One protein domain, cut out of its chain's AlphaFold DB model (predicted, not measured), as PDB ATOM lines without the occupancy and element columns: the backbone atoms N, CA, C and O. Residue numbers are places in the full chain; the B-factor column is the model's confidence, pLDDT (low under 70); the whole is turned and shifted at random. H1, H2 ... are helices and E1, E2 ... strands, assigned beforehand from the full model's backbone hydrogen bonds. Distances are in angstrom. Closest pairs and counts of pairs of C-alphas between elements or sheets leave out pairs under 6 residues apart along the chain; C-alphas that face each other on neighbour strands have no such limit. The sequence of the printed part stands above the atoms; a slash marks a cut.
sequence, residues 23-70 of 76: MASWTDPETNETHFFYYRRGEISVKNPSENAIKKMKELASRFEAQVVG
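Overview. This is residues 23 to 70 of the 76 residues of an uncharacterized protein of Rugamonas sp. FT107W (UniProt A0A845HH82). What is seen first? A twisted sheet of four strands has one helix, H1, packed over one face, with the other face bare: two layers. What makes it up? The printed part has 48 residues, with E1, E2, E3, H1, E4 along the chain; the class is mixed, and the mixed sheet runs E1, E2, E3, E4. It is compact, with radius of gyration of the C-alphas 9.9 A, and elongated, 29 by 17 by 15 A.

Arrangement. How do the strands begin? E1, residues 23 to 27, E2, residues 34 to 40, and E3, residues 43 to 46, form a meander, each strand the antiparallel neighbour of the one before. N 24 and O 37, and N 38 and O 45, are within hydrogen-bond range, each 2.9 A. What follows? E3, H1, residues 51 to 64, and E4, residues 67 to 69, form a strand-helix-strand unit, two parallel neighbour strands with a helix between, its crossover right-handed; N 44 and O 67 are 2.8 A apart. H1 is on the sheet; its closest C-alphas to E4 are Ala 61 and Gln 67, 5.6 A. In H1 every O i to N i+4 pair is within hydrogen-bond range.

Along the chain. Where does E1 begin? C-alpha 23 is at (-27.443, -85.755, -159.927). Where does E4 end? C-alpha 69 is at (-27.572, -88.040, -145.445). Which are longest? E2 and H1 each measure 19.9 A.

Size, cuts and confidence. Is it cut? The printed part has no cut. Is confidence low? No printed residue is under 70.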
ATOM      1  N   MET A  23     -28.463 -84.863-160.474       87.38
ATOM      2  CA  MET A  23     -27.443 -85.755-159.927       87.38
ATOM      3  C   MET A  23     -26.050 -85.193-160.214       87.38
ATOM      4  O   MET A  23     -25.674 -85.013-161.373       87.38
ATOM      5  N   ALA A  24     -25.281 -84.943-159.160       90.62
ATOM      6  CA  ALA A  24     -23.881 -84.574-159.264       90.62
ATOM      7  C   ALA A  24     -23.001 -85.820-159.119       90.62
ATOM      8  O   ALA A  24     -23.375 -86.798-158.468       90.62
ATOM      9  N   SER A  25     -21.815 -85.774-159.717       92.06
ATOM     10  CA  SER A  25     -20.780 -86.778-159.509       92.06
ATOM     11  C   SER A  25     -19.488 -86.126-159.044       92.06
ATOM     12  O   SER A  25     -19.150 -85.003-159.423       92.06
ATOM     13  N   TRP A  26     -18.759 -86.851-158.209       95.25
ATOM     14  CA  TRP A  26     -17.394 -86.531-157.835       95.25
ATOM     15  C   TRP A  26     -16.543 -87.783-158.004       95.25
ATOM     16  O   TRP A  26     -16.892 -88.843-157.492       95.25
ATOM     17  N   THR A  27     -15.443 -87.652-158.738       96.44
ATOM     18  CA  THR A  27     -14.439 -88.706-158.865       96.44
ATOM     19  C   THR A  27     -13.303 -88.394-157.906       96.44
ATOM     20  O   THR A  27     -12.714 -87.312-157.977       96.44
ATOM     21  N   ASP A  28     -13.025 -89.329-157.004       96.19
ATOM     22  CA  ASP A  28     -11.901 -89.249-156.083       96.19
ATOM     23  C   ASP A  28     -10.588 -89.269-156.887       96.19
ATOM     24  O   ASP A  28     -10.338 -90.232-157.615       96.19
ATOM     25  N   PRO A  29      -9.744 -88.225-156.808       95.50
ATOM     26  CA  PRO A  29      -8.495 -88.182-157.561       95.50
ATOM     27  C   PRO A  29      -7.454 -89.210-157.087       95.50
ATOM     28  O   PRO A  29      -6.514 -89.478-157.832       95.50
ATOM     29  N   GLU A  30      -7.585 -89.770-155.879       95.38
ATOM     30  CA  GLU A  30      -6.639 -90.748-155.326       95.38
ATOM     31  C   GLU A  30      -6.984 -92.179-155.754       95.38
ATOM     32  O   GLU A  30      -6.104 -92.939-156.157       95.38
ATOM     33  N   THR A  31      -8.266 -92.549-155.688       95.44
ATOM     34  CA  THR A  31      -8.737 -93.917-155.973       95.44
ATOM     35  C   THR A  31      -9.342 -94.071-157.368       95.44
ATOM     36  O   THR A  31      -9.528 -95.193-157.840       95.44
ATOM     37  N   ASN A  32      -9.643 -92.953-158.035       95.19
ATOM     38  CA  ASN A  32     -10.413 -92.882-159.278       95.19
ATOM     39  C   ASN A  32     -11.847 -93.444-159.148       95.19
ATOM     40  O   ASN A  32     -12.512 -93.724-160.151       95.19
ATOM     41  N   GLU A  33     -12.341 -93.608-157.917       93.69
ATOM     42  CA  GLU A  33     -13.706 -94.038-157.627       93.69
ATOM     43  C   GLU A  33     -14.685 -92.883-157.866       93.69
ATOM     44  O   GLU A  33     -14.446 -91.746-157.459       93.69
ATOM     45  N   THR A  34     -15.797 -93.151-158.556       93.62
ATOM     46  CA  THR A  34     -16.822 -92.135-158.826       93.62
ATOM     47  C   THR A  34     -18.007 -92.311-157.896       93.62
ATOM     48  O   THR A  34     -18.678 -93.341-157.917       93.62
ATOM     49  N   HIS A  35     -18.305 -91.259-157.144       92.88
ATOM     50  CA  HIS A  35     -19.435 -91.181-156.236       92.88
ATOM     51  C   HIS A  35     -20.501 -90.244-156.793       92.88
ATOM     52  O   HIS A  35     -20.199 -89.166-157.310       92.88
ATOM     53  N   PHE A  36     -21.758 -90.648-156.654       91.38
ATOM     54  CA  PHE A  36     -22.915 -89.860-157.062       91.38
ATOM     55  C   PHE A  36     -23.644 -89.342-155.834       91.38
ATOM     56  O   PHE A  36     -23.819 -90.069-154.855       91.38
ATOM     57  N   PHE A  37     -24.086 -88.093-155.900       93.31
ATOM     58  CA  PHE A  37     -24.816 -87.458-154.816       93.31
ATOM     59  C   PHE A  37     -25.847 -86.465-155.347       93.31
ATOM     60  O   PHE A  37     -25.779 -85.994-156.486       93.31
ATOM     61  N   TYR A  38     -26.809 -86.136-154.495       92.38
ATOM     62  CA  TYR A  38     -27.831 -85.131-154.759       92.38
ATOM     63  C   TYR A  38     -27.675 -83.986-153.787       92.38
ATOM     64  O   TYR A  38     -27.384 -84.226-152.625       92.38
ATOM     65  N   TYR A  39     -27.937 -82.765-154.239       91.38
ATOM     66  CA  TYR A  39     -28.140 -81.632-153.349       91.38
ATOM     67  C   TYR A  39     -29.575 -81.127-153.483       91.38
ATOM     68  O   TYR A  39     -29.994 -80.699-154.563       91.38
ATOM     69  N   ARG A  40     -30.350 -81.182-152.399       90.25
ATOM     70  CA  ARG A  40     -31.736 -80.703-152.386       90.25
ATOM     71  C   ARG A  40     -32.127 -80.248-150.987       90.25
ATOM     72  O   ARG A  40     -31.986 -80.999-150.039       90.25
ATOM     73  N   ARG A  41     -32.694 -79.039-150.875       91.56
ATOM     74  CA  ARG A  41     -33.282 -78.508-149.623       91.56
ATOM     75  C   ARG A  41     -32.341 -78.591-148.402       91.56
ATOM     76  O   ARG A  41     -32.797 -78.900-147.312       91.56
ATOM     77  N   GLY A  42     -31.053 -78.295-148.587       93.88
ATOM     78  CA  GLY A  42     -30.077 -78.343-147.491       93.88
ATOM     79  C   GLY A  42     -29.599 -79.755-147.142       93.88
ATOM     80  O   GLY A  42     -28.982 -79.947-146.102       93.88
ATOM     81  N   GLU A  43     -29.843 -80.744-147.999       95.81
ATOM     82  CA  GLU A  43     -29.342 -82.106-147.818       95.81
ATOM     83  C   GLU A  43     -28.469 -82.514-148.998       95.81
ATOM     84  O   GLU A  43     -28.825 -82.292-150.161       95.81
ATOM     85  N   ILE A  44     -27.325 -83.116-148.679       96.50
ATOM     86  CA  ILE A  44     -26.488 -83.858-149.608       96.50
ATOM     87  C   ILE A  44     -26.770 -85.344-149.401       96.50
ATOM     88  O   ILE A  44     -26.308 -85.925-148.422       96.50
ATOM     89  N   SER A  45     -27.528 -85.954-150.310       95.12
ATOM     90  CA  SER A  45     -27.833 -87.386-150.254       95.12
ATOM     91  C   SER A  45     -26.786 -88.176-151.025       95.12
ATOM     92  O   SER A  45     -26.559 -87.898-152.205       95.12
ATOM     93  N   VAL A  46     -26.184 -89.176-150.392       94.12
ATOM     94  CA  VAL A  46     -25.160 -90.035-150.998       94.12
ATOM     95  C   VAL A  46     -25.494 -91.503-150.737       94.12
ATOM     96  O   VAL A  46     -26.054 -91.833-149.701       94.12
ATOM     97  N   LYS A  47     -25.178 -92.385-151.687       91.62
ATOM     98  CA  LYS A  47     -25.444 -93.825-151.574       91.62
ATOM     99  C   LYS A  47     -24.143 -94.593-151.400       91.62
ATOM    100  O   LYS A  47     -23.251 -94.417-152.232       91.62
ATOM    101  N   ASN A  48     -24.072 -95.466-150.392       89.62
ATOM    102  CA  ASN A  48     -22.900 -96.302-150.096       89.62
ATOM    103  C   ASN A  48     -21.561 -95.536-150.206       89.62
ATOM    104  O   ASN A  48     -20.696 -95.928-150.997       89.62
ATOM    105  N   PRO A  49     -21.391 -94.397-149.507       92.19
ATOM    106  CA  PRO A  49     -20.195 -93.588-149.668       92.19
ATOM    107  C   PRO A  49     -18.960 -94.282-149.073       92.19
ATOM    108  O   PRO A  49     -19.015 -94.862-147.991       92.19
ATOM    109  N   SER A  50     -17.817 -94.152-149.747       94.62
ATOM    110  CA  SER A  50     -16.512 -94.416-149.130       94.62
ATOM    111  C   SER A  50     -16.198 -93.354-148.065       94.62
ATOM    112  O   SER A  50     -16.797 -92.274-148.051       94.62
ATOM    113  N   GLU A  51     -15.218 -93.598-147.192       94.62
ATOM    114  CA  GLU A  51     -14.782 -92.588-146.210       94.62
ATOM    115  C   GLU A  51     -14.321 -91.282-146.884       94.62
ATOM    116  O   GLU A  51     -14.647 -90.182-146.423       94.62
ATOM    117  N   ASN A  52     -13.630 -91.392-148.023       96.12
ATOM    118  CA  ASN A  52     -13.207 -90.247-148.826       96.12
ATOM    119  C   ASN A  52     -14.408 -89.482-149.397       96.12
ATOM    120  O   ASN A  52     -14.436 -88.248-149.345       96.12
ATOM    121  N   ALA A  53     -15.432 -90.197-149.867       96.31
ATOM    122  CA  ALA A  53     -16.676 -89.585-150.312       96.31
ATOM    123  C   ALA A  53     -17.386 -88.858-149.165       96.31
ATOM    124  O   ALA A  53     -17.752 -87.698-149.339       96.31
ATOM    125  N   ILE A  54     -17.513 -89.471-147.979       96.69
ATOM    126  CA  ILE A  54     -18.106 -88.822-146.795       96.69
ATOM    127  C   ILE A  54     -17.356 -87.527-146.476       96.69
ATOM    128  O   ILE A  54     -17.972 -86.472-146.310       96.69
ATOM    129  N   LYS A  55     -16.019 -87.573-146.434       97.38
ATOM    130  CA  LYS A  55     -15.183 -86.392-146.183       97.38
ATOM    131  C   LYS A  55     -15.437 -85.294-147.215       97.38
ATOM    132  O   LYS A  55     -15.589 -84.129-146.841       97.38
ATOM    133  N   LYS A  56     -15.533 -85.651-148.500       97.69
ATOM    134  CA  LYS A  56     -15.837 -84.690-149.562       97.69
ATOM    135  C   LYS A  56     -17.243 -84.107-149.433       97.69
ATOM    136  O   LYS A  56     -17.412 -82.897-149.576       97.69
ATOM    137  N   MET A  57     -18.243 -84.936-149.138       97.44
ATOM    138  CA  MET A  57     -19.623 -84.486-148.957       97.44
ATOM    139  C   MET A  57     -19.748 -83.549-147.756       97.44
ATOM    140  O   MET A  57     -20.422 -82.532-147.866       97.44
ATOM    141  N   LYS A  58     -19.034 -83.807-146.653       97.94
ATOM    142  CA  LYS A  58     -18.971 -82.900-145.494       97.94
ATOM    143  C   LYS A  58     -18.362 -81.545-145.843       97.94
ATOM    144  O   LYS A  58     -18.859 -80.509-145.403       97.94
ATOM    145  N   GLU A  59     -17.313 -81.533-146.665       98.06
ATOM    146  CA  GLU A  59     -16.725 -80.289-147.171       98.06
ATOM    147  C   GLU A  59     -17.758 -79.470-147.959       98.06
ATOM    148  O   GLU A  59     -17.921 -78.276-147.711       98.06
ATOM    149  N   LEU A  60     -18.486 -80.109-148.881       96.88
ATOM    150  CA  LEU A  60     -19.553 -79.461-149.648       96.88
ATOM    151  C   LEU A  60     -20.690 -78.983-148.740       96.88
ATOM    152  O   LEU A  60     -21.131 -77.843-148.863       96.88
ATOM    153  N   ALA A  61     -21.108 -79.820-147.793       97.44
ATOM    154  CA  ALA A  61     -22.171 -79.524-146.847       97.44
ATOM    155  C   ALA A  61     -21.869 -78.259-146.032       97.44
ATOM    156  O   ALA A  61     -22.717 -77.376-145.936       97.44
ATOM    157  N   SER A  62     -20.625 -78.100-145.560       97.75
ATOM    158  CA  SER A  62     -20.191 -76.889-144.847       97.75
ATOM    159  C   SER A  62     -20.299 -75.606-145.680       97.75
ATOM    160  O   SER A  62     -20.582 -74.541-145.138       97.75
ATOM    161  N   ARG A  63     -20.097 -75.693-147.001       97.00
ATOM    162  CA  ARG A  63     -20.156 -74.541-147.917       97.00
ATOM    163  C   ARG A  63     -21.586 -74.195-148.321       97.00
ATOM    164  O   ARG A  63     -21.843 -73.059-148.705       97.00
ATOM    165  N   PHE A  64     -22.478 -75.179-148.290       94.75
ATOM    166  CA  PHE A  64     -23.874 -75.044-148.703       94.75
ATOM    167  C   PHE A  64     -24.844 -74.917-147.528       94.75
ATOM    168  O   PHE A  64     -26.047 -74.874-147.765       94.75
ATOM    169  N   GLU A  65     -24.335 -74.870-146.292       96.50
ATOM    170  CA  GLU A  65     -25.150 -74.887-145.070       96.50
ATOM    171  C   GLU A  65     -26.126 -76.079-145.068       96.50
ATOM    172  O   GLU A  65     -27.324 -75.946-144.821       96.50
ATOM    173  N   ALA A  66     -25.592 -77.256-145.404       97.12
ATOM    174  CA  ALA A  66     -26.337 -78.492-145.605       97.12
ATOM    175  C   ALA A  66     -25.889 -79.609-144.644       97.12
ATOM    176  O   ALA A  66     -24.865 -79.490-143.973       97.12
ATOM    177  N   GLN A  67     -26.630 -80.719-144.613       97.44
ATOM    178  CA  GLN A  67     -26.263 -81.961-143.918       97.44
ATOM    179  C   GLN A  67     -26.029 -83.106-144.910       97.44
ATOM    180  O   GLN A  67     -26.633 -83.129-145.982       97.44
ATOM    181  N   VAL A  68     -25.166 -84.059-144.561       97.62
ATOM    182  CA  VAL A  68     -24.930 -85.259-145.377       97.62
ATOM    183  C   VAL A  68     -25.822 -86.385-144.866       97.62
ATOM    184  O   VAL A  68     -25.781 -86.703-143.680       97.62
ATOM    185  N   VAL A  69     -26.612 -86.975-145.761       97.38
ATOM    186  CA  VAL A  69     -27.572 -88.040-145.445       97.38
ATOM    187  C   VAL A  69     -27.287 -89.253-146.326       97.38
ATOM    188  O   VAL A  69     -27.124 -89.112-147.541       97.38
ATOM    189  N   GLY A  70     -27.202 -90.435-145.727       93.62
ATOM    190  CA  GLY A  70     -27.074 -91.688-146.464       93.62
ATOM    191  C   GLY A  70     -28.403 -92.241-146.967       93.62
ATOM    192  O   GLY A  70     -29.466 -91.645-146.776       93.62
TER     193      GLY A  70